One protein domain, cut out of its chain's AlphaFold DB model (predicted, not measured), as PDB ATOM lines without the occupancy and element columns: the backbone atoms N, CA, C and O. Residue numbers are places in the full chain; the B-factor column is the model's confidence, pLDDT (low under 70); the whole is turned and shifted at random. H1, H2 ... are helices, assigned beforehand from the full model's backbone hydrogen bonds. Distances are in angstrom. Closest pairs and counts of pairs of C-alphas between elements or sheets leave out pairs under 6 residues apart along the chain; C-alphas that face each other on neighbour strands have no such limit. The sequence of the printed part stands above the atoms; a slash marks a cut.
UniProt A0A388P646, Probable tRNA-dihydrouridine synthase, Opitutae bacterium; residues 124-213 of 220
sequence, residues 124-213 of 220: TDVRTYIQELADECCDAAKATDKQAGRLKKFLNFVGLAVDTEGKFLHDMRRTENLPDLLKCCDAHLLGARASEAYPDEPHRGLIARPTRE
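Overview. This is residues 124 to 213 of the 220 residues of the protein "Probable tRNA-dihydrouridine synthase" of Opitutae bacterium (UniProt A0A388P646). Four helices run back and forth in a bundle, seen end-on as a diamond: H2 and H4 touch across its middle, and H1 and H3 lie on opposite sides of them. A long tail, residues 190 to 209, wraps past one end of the bundle to the short H5, away from the other helices. The 90 printed residues hold H1 to H5 in that order and no named strand: all helix, compact, with a radius of gyration of the C-alphas of 12.7 A and spans of 37 by 32 by 19 A.

Arrangement. Start at H2, residues 144 to 161, with a kink of 50 degrees near residue 154. Its residues 144 to 148 touch H4, residues 178 to 189, the same way at a shallow tilt of 20 degrees; the closest C-alphas, Ala 148 and Leu 178, are 4.5 A apart. H1, residues 124 to 137, forms a bundle, helices side by side, with H2 and H4. H1 and H2 form a hairpin at 37 degrees, only just steep; the closest C-alphas, Ala 134 and Leu 151, are 6.2 A apart. H3, residues 167 to 174, touches H4, opposite ways at a shallow 4 degrees, with the closest C-alphas, Met 172 and Cys 184, 6.2 A apart. H1 and H3 are apart. Every O i to N i+4 pair is within hydrogen-bond range in H1 and H4, against 9 of 14 in H2 and 3 of 4 in H3; H5, residues 210 to 213, is too short for such a pair.

Along the chain. Find C-alpha 144 at (-23.211, 24.411, -27.076); H2 runs 25.6 A to C-alpha 161. H1 begins at (-7.346, 7.075, -27.772) and measures 19.8 A, H4 16.2 A, H3 11.1 A and H5 5.4 A.

Size, cuts and confidence. The printed part has no cut; the link from H4 to H5 is long. The two C-alphas farthest apart, Ala 141 and Arg 204, are 38.2 A apart. Confidence is under 70 at residues 212 to 213.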
ATOM      1  N   THR A 124      -6.244   7.406 -28.688       98.62
ATOM      2  CA  THR A 124      -7.346   7.075 -27.772       98.62
ATOM      3  C   THR A 124      -7.193   7.762 -26.415       98.62
ATOM      4  O   THR A 124      -8.160   8.361 -25.945       98.62
ATOM      5  N   ASP A 125      -5.999   7.768 -25.813       98.69
ATOM      6  CA  ASP A 125      -5.757   8.489 -24.551       98.69
ATOM      7  C   ASP A 125      -6.014   9.995 -24.704       98.69
ATOM      8  O   ASP A 125      -6.619  10.624 -23.835       98.69
ATOM      9  N   VAL A 126      -5.622  10.571 -25.846       98.56
ATOM     10  CA  VAL A 126      -5.924  11.970 -26.188       98.56
ATOM     11  C   VAL A 126      -7.423  12.203 -26.276       98.56
ATOM     12  O   VAL A 126      -7.914  13.197 -25.741       98.56
ATOM     13  N   ARG A 127      -8.181  11.303 -26.907       98.56
ATOM     14  CA  ARG A 127      -9.633  11.460 -26.999       98.56
ATOM     15  C   ARG A 127     -10.317  11.377 -25.632       98.56
ATOM     16  O   ARG A 127     -11.243  12.158 -25.391       98.56
ATOM     17  N   THR A 128      -9.852  10.488 -24.757       98.62
ATOM     18  CA  THR A 128     -10.303  10.400 -23.360       98.62
ATOM     19  C   THR A 128     -10.017  11.702 -22.621       98.62
ATOM     20  O   THR A 128     -10.936  12.298 -22.066       98.62
ATOM     21  N   TYR A 129      -8.797  12.233 -22.727       98.50
ATOM     22  CA  TYR A 129      -8.442  13.526 -22.138       98.50
ATOM     23  C   TYR A 129      -9.318  14.684 -22.654       98.50
ATOM     24  O   TYR A 129      -9.721  15.560 -21.890       98.50
ATOM     25  N   ILE A 130      -9.667  14.697 -23.945       98.38
ATOM     26  CA  ILE A 130     -10.591  15.699 -24.501       98.38
ATOM     27  C   ILE A 130     -11.987  15.577 -23.882       98.38
ATOM     28  O   ILE A 130     -12.633  16.603 -23.673       98.38
ATOM     29  N   GLN A 131     -12.444  14.355 -23.587       98.12
ATOM     30  CA  GLN A 131     -13.713  14.147 -22.894       98.12
ATOM     31  C   GLN A 131     -13.658  14.721 -21.478       98.12
ATOM     32  O   GLN A 131     -14.504  15.533 -21.130       98.12
ATOM     33  N   GLU A 132     -12.612  14.394 -20.719       97.81
ATOM     34  CA  GLU A 132     -12.401  14.918 -19.363       97.81
ATOM     35  C   GLU A 132     -12.341  16.455 -19.351       97.81
ATOM     36  O   GLU A 132     -12.943  17.112 -18.505       97.81
ATOM     37  N   LEU A 133     -11.666  17.064 -20.334       96.75
ATOM     38  CA  LEU A 133     -11.664  18.518 -20.500       96.75
ATOM     39  C   LEU A 133     -13.054  19.082 -20.795       96.75
ATOM     40  O   LEU A 133     -13.369  20.182 -20.336       96.75
ATOM     41  N   ALA A 134     -13.848  18.395 -21.618       96.31
ATOM     42  CA  ALA A 134     -15.202  18.823 -21.926       96.31
ATOM     43  C   ALA A 134     -16.057  18.798 -20.656       96.31
ATOM     44  O   ALA A 134     -16.674  19.814 -20.348       96.31
ATOM     45  N   ASP A 135     -15.999  17.702 -19.903       95.44
ATOM     46  CA  ASP A 135     -16.773  17.498 -18.681       95.44
ATOM     47  C   ASP A 135     -16.429  18.558 -17.614       95.44
ATOM     48  O   ASP A 135     -17.334  19.159 -17.038       95.44
ATOM     49  N   GLU A 136     -15.143  18.907 -17.446       93.94
ATOM     50  CA  GLU A 136     -14.730  19.888 -16.426       93.94
ATOM     51  C   GLU A 136     -14.847  21.351 -16.852       93.94
ATOM     52  O   GLU A 136     -15.003  22.246 -16.016       93.94
ATOM     53  N   CYS A 137     -14.714  21.650 -18.146       88.75
ATOM     54  CA  CYS A 137     -14.686  23.036 -18.616       88.75
ATOM     55  C   CYS A 137     -15.989  23.502 -19.271       88.75
ATOM     56  O   CYS A 137     -16.130  24.715 -19.486       88.75
ATOM     57  N   CYS A 138     -16.902  22.596 -19.632       90.62
ATOM     58  CA  CYS A 138     -18.159  22.940 -20.288       90.62
ATOM     59  C   CYS A 138     -19.310  22.914 -19.284       90.62
ATOM     60  O   CYS A 138     -19.761  21.872 -18.830       90.62
ATOM     61  N   ASP A 139     -19.829  24.097 -18.977       90.00
ATOM     62  CA  ASP A 139     -21.046  24.247 -18.187       90.00
ATOM     63  C   ASP A 139     -22.268  23.879 -19.047       90.00
ATOM     64  O   ASP A 139     -22.558  24.558 -20.039       90.00
ATOM     65  N   ALA A 140     -22.985  22.823 -18.650       87.19
ATOM     66  CA  ALA A 140     -24.180  22.329 -19.333       87.19
ATOM     67  C   ALA A 140     -25.309  23.374 -19.421       87.19
ATOM     68  O   ALA A 140     -26.154  23.287 -20.311       87.19
ATOM     69  N   ALA A 141     -25.310  24.396 -18.555       90.94
ATOM     70  CA  ALA A 141     -26.253  25.511 -18.625       90.94
ATOM     71  C   ALA A 141     -25.915  26.528 -19.734       90.94
ATOM     72  O   ALA A 141     -26.709  27.428 -20.025       90.94
ATOM     73  N   LYS A 142     -24.733  26.441 -20.358       92.88
ATOM     74  CA  LYS A 142     -24.341  27.299 -21.487       92.88
ATOM     75  C   LYS A 142     -24.779  26.689 -22.811       92.88
ATOM     76  O   LYS A 142     -24.823  25.477 -22.966       92.88
ATOM     77  N   ALA A 143     -25.007  27.543 -23.802       94.81
ATOM     78  CA  ALA A 143     -25.213  27.104 -25.176       94.81
ATOM     79  C   ALA A 143     -23.978  26.349 -25.721       94.81
ATOM     80  O   ALA A 143     -22.834  26.623 -25.336       94.81
ATOM     81  N   THR A 144     -24.219  25.373 -26.596       95.88
ATOM     82  CA  THR A 144     -23.211  24.411 -27.076       95.88
ATOM     83  C   THR A 144     -22.104  25.055 -27.914       95.88
ATOM     84  O   THR A 144     -20.985  24.544 -27.945       95.88
ATOM     85  N   ASP A 145     -22.373  26.197 -28.541       95.88
ATOM     86  CA  ASP A 145     -21.399  27.045 -29.240       95.88
ATOM     87  C   ASP A 145     -20.366  27.647 -28.272       95.88
ATOM     88  O   ASP A 145     -19.154  27.607 -28.513       95.88
ATOM     89  N   LYS A 146     -20.817  28.136 -27.112       96.25
ATOM     90  CA  LYS A 146     -19.947  28.683 -26.062       96.25
ATOM     91  C   LYS A 146     -19.101  27.591 -25.418       96.25
ATOM     92  O   LYS A 146     -17.921  27.827 -25.142       96.25
ATOM     93  N   GLN A 147     -19.684  26.411 -25.207       96.75
ATOM     94  CA  GLN A 147     -18.964  25.229 -24.725       96.75
ATOM     95  C   GLN A 147     -17.868  24.819 -25.721       96.75
ATOM     96  O   GLN A 147     -16.700  24.711 -25.343       96.75
ATOM     97  N   ALA A 148     -18.195  24.729 -27.017       96.56
ATOM     98  CA  ALA A 148     -17.209  24.467 -28.062       96.56
ATOM     99  C   ALA A 148     -16.094  25.519 -28.066       96.56
ATOM    100  O   ALA A 148     -14.916  25.177 -27.990       96.56
ATOM    101  N   GLY A 149     -16.436  26.810 -28.061       95.94
ATOM    102  CA  GLY A 149     -15.456  27.897 -28.007       95.94
ATOM    103  C   GLY A 149     -14.536  27.833 -26.781       95.94
ATOM    104  O   GLY A 149     -13.368  28.227 -26.861       95.94
ATOM    105  N   ARG A 150     -15.022  27.316 -25.643       95.62
ATOM    106  CA  ARG A 150     -14.207  27.063 -24.448       95.62
ATOM    107  C   ARG A 150     -13.254  25.890 -24.668       95.62
ATOM    108  O   ARG A 150     -12.054  26.082 -24.470       95.62
ATOM    109  N   LEU A 151     -13.753  24.738 -25.114       97.19
ATOM    110  CA  LEU A 151     -12.951  23.530 -25.327       97.19
ATOM    111  C   LEU A 151     -11.863  23.745 -26.393       97.19
ATOM    112  O   LEU A 151     -10.697  23.413 -26.175       97.19
ATOM    113  N   LYS A 152     -12.191  24.439 -27.492       96.81
ATOM    114  CA  LYS A 152     -11.239  24.787 -28.562       96.81
ATOM    115  C   LYS A 152     -10.000  25.531 -28.068       96.81
ATOM    116  O   LYS A 152      -8.936  25.415 -28.676       96.81
ATOM    117  N   LYS A 153     -10.080  26.290 -26.967       95.19
ATOM    118  CA  LYS A 153      -8.903  26.974 -26.392       95.19
ATOM    119  C   LYS A 153      -7.823  25.983 -25.961       95.19
ATOM    120  O   LYS A 153      -6.646  26.293 -26.120       95.19
ATOM    121  N   PHE A 154      -8.221  24.814 -25.467       96.75
ATOM    122  CA  PHE A 154      -7.314  23.723 -25.113       96.75
ATOM    123  C   PHE A 154      -6.914  22.925 -26.355       96.75
ATOM    124  O   PHE A 154      -5.726  22.684 -26.569       96.75
ATOM    125  N   LEU A 155      -7.876  22.618 -27.233       97.31
ATOM    126  CA  LEU A 155      -7.620  21.814 -28.435       97.31
ATOM    127  C   LEU A 155      -6.676  22.479 -29.436       97.31
ATOM    128  O   LEU A 155      -6.015  21.787 -30.202       97.31
ATOM    129  N   ASN A 156      -6.543  23.805 -29.405       97.12
ATOM    130  CA  ASN A 156      -5.498  24.497 -30.160       97.12
ATOM    131  C   ASN A 156      -4.080  24.042 -29.770       97.12
ATOM    132  O   ASN A 156      -3.201  24.042 -30.625       97.12
ATOM    133  N   PHE A 157      -3.846  23.661 -28.510       96.50
ATOM    134  CA  PHE A 157      -2.564  23.109 -28.068       96.50
ATOM    135  C   PHE A 157      -2.476  21.611 -28.342       96.50
ATOM    136  O   PHE A 157      -1.470  21.169 -28.889       96.50
ATOM    137  N   VAL A 158      -3.527  20.849 -28.011       97.25
ATOM    138  CA  VAL A 158      -3.599  19.394 -28.256       97.25
ATOM    139  C   VAL A 158      -3.398  19.080 -29.742       97.25
ATOM    140  O   VAL A 158      -2.619  18.202 -30.105       97.25
ATOM    141  N   GLY A 159      -4.022  19.852 -30.627       97.12
ATOM    142  CA  GLY A 159      -3.957  19.614 -32.065       97.12
ATOM    143  C   GLY A 159      -2.572  19.769 -32.690       97.12
ATOM    144  O   GLY A 159      -2.369  19.300 -33.802       97.12
ATOM    145  N   LEU A 160      -1.600  20.362 -31.986       96.31
ATOM    146  CA  LEU A 160      -0.229  20.502 -32.486       96.31
ATOM    147  C   LEU A 160       0.505  19.173 -32.693       96.31
ATOM    148  O   LEU A 160       1.545  19.169 -33.340       96.31
ATOM    149  N   ALA A 161       0.021  18.078 -32.110       96.38
ATOM    150  CA  ALA A 161       0.655  16.762 -32.203       96.38
ATOM    151  C   ALA A 161      -0.322  15.658 -32.655       96.38
ATOM    152  O   ALA A 161      -0.062  14.482 -32.446       96.38
ATOM    153  N   VAL A 162      -1.471  16.023 -33.238       97.38
ATOM    154  CA  VAL A 162      -2.451  15.032 -33.731       97.38
ATOM    155  C   VAL A 162      -2.089  14.533 -35.131       97.38
ATOM    156  O   VAL A 162      -2.206  13.342 -35.427       97.38
ATOM    157  N   ASP A 163      -1.667  15.442 -36.005       96.44
ATOM    158  CA  ASP A 163      -1.251  15.129 -37.365       96.44
ATOM    159  C   ASP A 163      -0.263  16.182 -37.883       96.44
ATOM    160  O   ASP A 163      -0.277  17.339 -37.453       96.44
ATOM    161  N   THR A 164       0.605  15.781 -38.809       95.44
ATOM    162  CA  THR A 164       1.683  16.631 -39.334       95.44
ATOM    163  C   THR A 164       1.197  17.745 -40.255       95.44
ATOM    164  O   THR A 164       1.897  18.741 -40.414       95.44
ATOM    165  N   GLU A 165       0.025  17.588 -40.870       95.31
ATOM    166  CA  GLU A 165      -0.521  18.529 -41.858       95.31
ATOM    167  C   GLU A 165      -1.382  19.627 -41.209       95.31
ATOM    168  O   GLU A 165      -1.748  20.608 -41.856       95.31
ATOM    169  N   GLY A 166      -1.703  19.489 -39.919       95.62
ATOM    170  CA  GLY A 166      -2.609  20.379 -39.202       95.62
ATOM    171  C   GLY A 166      -4.075  20.205 -39.607       95.62
ATOM    172  O   GLY A 166      -4.883  21.108 -39.358       95.62
ATOM    173  N   LYS A 167      -4.443  19.069 -40.211       97.06
ATOM    174  CA  LYS A 167      -5.807  18.790 -40.667       97.06
ATOM    175  C   LYS A 167      -6.793  18.753 -39.501       97.06
ATOM    176  O   LYS A 167      -7.868  19.344 -39.606       97.06
ATOM    177  N   PHE A 168      -6.424  18.149 -38.370       97.94
ATOM    178  CA  PHE A 168      -7.250  18.183 -37.165       97.94
ATOM    179  C   PHE A 168      -7.480  19.621 -36.700       97.94
ATOM    180  O   PHE A 168      -8.619  20.008 -36.461       97.94
ATOM    181  N   LEU A 169      -6.426  20.443 -36.613       97.62
ATOM    182  CA  LEU A 169      -6.553  21.850 -36.213       97.62
ATOM    183  C   LEU A 169      -7.463  22.631 -37.164       97.62
ATOM    184  O   LEU A 169      -8.276  23.432 -36.699       97.62
ATOM    185  N   HIS A 170      -7.324  22.411 -38.472       96.69
ATOM    186  CA  HIS A 170      -8.173  23.020 -39.488       96.69
ATOM    187  C   HIS A 170      -9.648  22.660 -39.270       96.69
ATOM    188  O   HIS A 170     -10.479  23.556 -39.116       96.69
ATOM    189  N   ASP A 171      -9.966  21.367 -39.201       98.31
ATOM    190  CA  ASP A 171     -11.345  20.880 -39.111       98.31
ATOM    191  C   ASP A 171     -11.978  21.262 -37.756       98.31
ATOM    192  O   ASP A 171     -13.062  21.850 -37.700       98.31
ATOM    193  N   MET A 172     -11.245  21.058 -36.656       97.94
ATOM    194  CA  MET A 172     -11.658  21.370 -35.283       97.94
ATOM    195  C   MET A 172     -11.994  22.856 -35.096       97.94
ATOM    196  O   MET A 172     -12.984  23.207 -34.448       97.94
ATOM    197  N   ARG A 173     -11.210  23.770 -35.684       96.69
ATOM    198  CA  ARG A 173     -11.466  25.218 -35.577       96.69
ATOM    199  C   ARG A 173     -12.778  25.637 -36.242       96.69
ATOM    200  O   ARG A 173     -13.369  26.608 -35.776       96.69
ATOM    201  N   ARG A 174     -13.270  24.887 -37.233       97.19
ATOM    202  CA  ARG A 174     -14.454  25.231 -38.042       97.19
ATOM    203  C   ARG A 174     -15.779  24.679 -37.515       97.19
ATOM    204  O   ARG A 174     -16.819  25.088 -38.006       97.19
ATOM    205  N   THR A 175     -15.769  23.791 -36.523       98.25
ATOM    206  CA  THR A 175     -17.021  23.306 -35.912       98.25
ATOM    207  C   THR A 175     -17.772  24.432 -35.187       98.25
ATOM    208  O   THR A 175     -17.148  25.358 -34.670       98.25
ATOM    209  N   GLU A 176     -19.095  24.382 -35.105       96.75
ATOM    210  CA  GLU A 176     -19.868  25.501 -34.529       96.75
ATOM    211  C   GLU A 176     -20.379  25.220 -33.114       96.75
ATOM    212  O   GLU A 176     -20.577  26.144 -32.330       96.75
ATOM    213  N   ASN A 177     -20.539  23.948 -32.755       97.69
ATOM    214  CA  ASN A 177     -21.132  23.509 -31.495       97.69
ATOM    215  C   ASN A 177     -20.380  22.304 -30.903       97.69
ATOM    216  O   ASN A 177     -19.533  21.693 -31.558       97.69
ATOM    217  N   LEU A 178     -20.650  21.996 -29.629       97.44
ATOM    218  CA  LEU A 178     -19.947  20.936 -28.902       97.44
ATOM    219  C   LEU A 178     -20.157  19.536 -29.515       97.44
ATOM    220  O   LEU A 178     -19.152  18.851 -29.698       97.44
ATOM    221  N   PRO A 179     -21.379  19.099 -29.881       97.94
ATOM    222  CA  PRO A 179     -21.568  17.810 -30.551       97.94
ATOM    223  C   PRO A 179     -20.711  17.635 -31.814       97.94
ATOM    224  O   PRO A 179     -20.012  16.631 -31.949       97.94
ATOM    225  N   ASP A 180     -20.690  18.636 -32.699       98.44
ATOM    226  CA  ASP A 180     -19.884  18.589 -33.925       98.44
ATOM    227  C   ASP A 180     -18.383  18.604 -33.624       98.44
ATOM    228  O   ASP A 180     -17.596  17.935 -34.295       98.44
ATOM    229  N   LEU A 181     -17.972  19.338 -32.586       98.56
ATOM    230  CA  LEU A 181     -16.594  19.348 -32.110       98.56
ATOM    231  C   LEU A 181     -16.145  17.966 -31.619       98.56
ATOM    232  O   LEU A 181     -15.060  17.519 -31.991       98.56
ATOM    233  N   LEU A 182     -16.964  17.280 -30.820       98.38
ATOM    234  CA  LEU A 182     -16.645  15.942 -30.316       98.38
ATOM    235  C   LEU A 182     -16.619  14.911 -31.450       98.38
ATOM    236  O   LEU A 182     -15.668  14.139 -31.536       98.38
ATOM    237  N   LYS A 183     -17.568  14.985 -32.392       98.56
ATOM    238  CA  LYS A 183     -17.566  14.145 -33.600       98.56
ATOM    239  C   LYS A 183     -16.318  14.370 -34.461       98.56
ATOM    240  O   LYS A 183     -15.749  13.417 -34.988       98.56
ATOM    241  N   CYS A 184     -15.866  15.620 -34.591       98.62
ATOM    242  CA  CYS A 184     -14.601  15.941 -35.253       98.62
ATOM    243  C   CYS A 184     -13.407  15.311 -34.519       98.62
ATOM    244  O   CYS A 184     -12.489  14.819 -35.169       98.62
ATOM    245  N   CYS A 185     -13.406  15.298 -33.183       98.56
ATOM    246  CA  CYS A 185     -12.355  14.633 -32.411       98.56
ATOM    247  C   CYS A 185     -12.361  13.118 -32.648       98.56
ATOM    248  O   CYS A 185     -11.304  12.551 -32.908       98.56
ATOM    249  N   ASP A 186     -13.533  12.476 -32.636       98.62
ATOM    250  CA  ASP A 186     -13.664  11.037 -32.894       98.62
ATOM    251  C   ASP A 186     -13.112  10.656 -34.274       98.62
ATOM    252  O   ASP A 186     -12.350   9.699 -34.398       98.62
ATOM    253  N   ALA A 187     -13.431  11.443 -35.306       98.31
ATOM    254  CA  ALA A 187     -12.984  11.190 -36.676       98.31
ATOM    255  C   ALA A 187     -11.455  11.251 -36.856       98.31
ATOM    256  O   ALA A 187     -10.921  10.602 -37.753       98.31
ATOM    257  N   HIS A 188     -10.758  12.036 -36.029       98.31
ATOM    258  CA  HIS A 188      -9.306  12.237 -36.122       98.31
ATOM    259  C   HIS A 188      -8.495  11.381 -35.145       98.31
ATOM    260  O   HIS A 188      -7.323  11.122 -35.410       98.31
ATOM    261  N   LEU A 189      -9.094  10.968 -34.025       98.31
ATOM    262  CA  LEU A 189      -8.385  10.326 -32.911       98.31
ATOM    263  C   LEU A 189      -8.755   8.854 -32.702       98.31
ATOM    264  O   LEU A 189      -8.046   8.146 -31.992       98.31
ATOM    265  N   LEU A 190      -9.860   8.386 -33.286       97.94
ATOM    266  CA  LEU A 190     -10.328   7.005 -33.159       97.94
ATOM    267  C   LEU A 190     -10.253   6.263 -34.506       97.94
ATOM    268  O   LEU A 190      -9.708   6.753 -35.497       97.94
ATOM    269  N   GLY A 191     -10.773   5.035 -34.544       96.50
ATOM    270  CA  GLY A 191     -10.754   4.191 -35.738       96.50
ATOM    271  C   GLY A 191      -9.360   3.636 -36.031       96.50
ATOM    272  O   GLY A 191      -8.681   3.151 -35.130       96.50
ATOM    273  N   ALA A 192      -8.926   3.702 -37.292       95.81
ATOM    274  CA  ALA A 192      -7.672   3.086 -37.740       95.81
ATOM    275  C   ALA A 192      -6.414   3.669 -37.070       95.81
ATOM    276  O   ALA A 192      -5.404   2.977 -36.970       95.81
ATOM    277  N   ARG A 193      -6.482   4.920 -36.598       95.12
ATOM    278  CA  ARG A 193      -5.361   5.638 -35.973       95.12
ATOM    279  C   ARG A 193      -5.348   5.549 -34.446       95.12
ATOM    280  O   ARG A 193      -4.445   6.077 -33.812       95.12
ATOM    281  N   ALA A 194      -6.344   4.903 -33.840       97.31
ATOM    282  CA  ALA A 194      -6.585   4.941 -32.395       97.31
ATOM    283  C   ALA A 194      -5.354   4.560 -31.549       97.31
ATOM    284  O   ALA A 194      -5.075   5.192 -30.532       97.31
ATOM    285  N   SER A 195      -4.592   3.561 -32.005       98.06
ATOM    286  CA  SER A 195      -3.383   3.059 -31.343       98.06
ATOM    287  C   SER A 195      -2.093   3.787 -31.736       98.06
ATOM    288  O   SER A 195      -1.020   3.392 -31.282       98.06
ATOM    289  N   GLU A 196      -2.152   4.801 -32.606       98.19
ATOM    290  CA  GLU A 196      -0.978   5.609 -32.939       98.19
ATOM    291  C   GLU A 196      -0.487   6.357 -31.699       98.19
ATOM    292  O   GLU A 196      -1.279   6.885 -30.914       98.19
ATOM    293  N   ALA A 197       0.834   6.414 -31.538       98.00
ATOM    294  CA  ALA A 197       1.454   7.173 -30.467       98.00
ATOM    295  C   ALA A 197       1.242   8.676 -30.687       98.00
ATOM    296  O   ALA A 197       1.528   9.206 -31.761       98.00
ATOM    297  N   TYR A 198       0.797   9.367 -29.644       97.81
ATOM    298  CA  TYR A 198       0.715  10.815 -29.600       97.81
ATOM    299  C   TYR A 198       2.094  11.397 -29.229       97.81
ATOM    300  O   TYR A 198       2.589  11.142 -28.129       97.81
ATOM    301  N   PRO A 199       2.752  12.158 -30.124       95.50
ATOM    302  CA  PRO A 199       4.135  12.585 -29.934       95.50
ATOM    303  C   PRO A 199       4.375  13.478 -28.711       95.50
ATOM    304  O   PRO A 199       3.601  14.383 -28.395       95.50
ATOM    305  N   ASP A 200       5.548  13.323 -28.094       92.69
ATOM    306  CA  ASP A 200       6.008  14.156 -26.976       92.69
ATOM    307  C   ASP A 200       6.360  15.593 -27.367       92.69
ATOM    308  O   ASP A 200       6.462  16.445 -26.490       92.69
ATOM    309  N   GLU A 201       6.512  15.901 -28.650       94.50
ATOM    310  CA  GLU A 201       6.799  17.247 -29.153       94.50
ATOM    311  C   GLU A 201       5.720  17.668 -30.164       94.50
ATOM    312  O   GLU A 201       5.182  16.816 -30.873       94.50
ATOM    313  N   PRO A 202       5.367  18.963 -30.246       92.75
ATOM    314  CA  PRO A 202       4.490  19.450 -31.304       92.75
ATOM    315  C   PRO A 202       5.145  19.280 -32.683       92.75
ATOM    316  O   PRO A 202       6.365  19.402 -32.825       92.75
ATOM    317  N   HIS A 203       4.340  19.056 -33.720       93.94
ATOM    318  CA  HIS A 203       4.832  19.014 -35.092       93.94
ATOM    319  C   HIS A 203       5.353  20.387 -35.532       93.94
ATOM    320  O   HIS A 203       4.770  21.438 -35.244       93.94
ATOM    321  N   ARG A 204       6.480  20.375 -36.248       90.06
ATOM    322  CA  ARG A 204       7.157  21.587 -36.714       90.06
ATOM    323  C   ARG A 204       6.248  22.381 -37.656       90.06
ATOM    324  O   ARG A 204       5.679  21.824 -38.582       90.06
ATOM    325  N   GLY A 205       6.171  23.695 -37.446       87.56
ATOM    326  CA  GLY A 205       5.407  24.611 -38.301       87.56
ATOM    327  C   GLY A 205       3.941  24.793 -37.897       87.56
ATOM    328  O   GLY A 205       3.313  25.747 -38.348       87.56
ATOM    329  N   LEU A 206       3.406  23.957 -37.002       90.94
ATOM    330  CA  LEU A 206       2.066  24.156 -36.455       90.94
ATOM    331  C   LEU A 206       2.090  25.147 -35.287       90.94
ATOM    332  O   LEU A 206       2.988  25.128 -34.446       90.94
ATOM    333  N   ILE A 207       1.073  26.013 -35.223       87.00
ATOM    334  CA  ILE A 207       0.974  27.080 -34.218       87.00
ATOM    335  C   ILE A 207      -0.399  27.037 -33.547       87.00
ATOM    336  O   ILE A 207      -1.444  27.078 -34.208       87.00
ATOM    337  N   ALA A 208      -0.399  26.972 -32.211       86.56
ATOM    338  CA  ALA A 208      -1.629  26.838 -31.433       86.56
ATOM    339  C   ALA A 208      -2.434  28.135 -31.492       86.56
ATOM    340  O   ALA A 208      -3.649  28.125 -31.694       86.56
ATOM    341  N   ARG A 209      -1.743  29.267 -31.319       83.88
ATOM    342  CA  ARG A 209      -2.345  30.601 -31.291       83.88
ATOM    343  C   ARG A 209      -1.549  31.557 -32.175       83.88
ATOM    344  O   ARG A 209      -0.763  32.334 -31.631       83.88
ATOM    345  N   PRO A 210      -1.765  31.539 -33.502       74.69
ATOM    346  CA  PRO A 210      -1.032  32.398 -34.432       74.69
ATOM    347  C   PRO A 210      -0.990  33.860 -33.963       74.69
ATOM    348  O   PRO A 210       0.075  34.418 -33.762       74.69
ATOM    349  N   THR A 211      -2.127  34.434 -33.562       72.12
ATOM    350  CA  THR A 211      -2.214  35.833 -33.093       72.12
ATOM    351  C   THR A 211      -1.426  36.183 -31.822       72.12
ATOM    352  O   THR A 211      -1.327  37.360 -31.487       72.12
ATOM    353  N   ARG A 212      -0.904  35.204 -31.069       69.31
ATOM    354  CA  ARG A 212      -0.160  35.435 -29.813       69.31
ATOM    355  C   ARG A 212       1.265  34.888 -29.821       69.31
ATOM    356  O   ARG A 212       2.013  35.167 -28.885       69.31
ATOM    357  N   GLU A 213       1.599  34.057 -30.802       65.62
ATOM    358  CA  GLU A 213       2.838  33.273 -30.825       65.62
ATOM    359  C   GLU A 213       3.703  33.576 -32.058       65.62
ATOM    360  O   GLU A 213       4.853  33.150 -32.091       65.62
TER     361      GLU A 213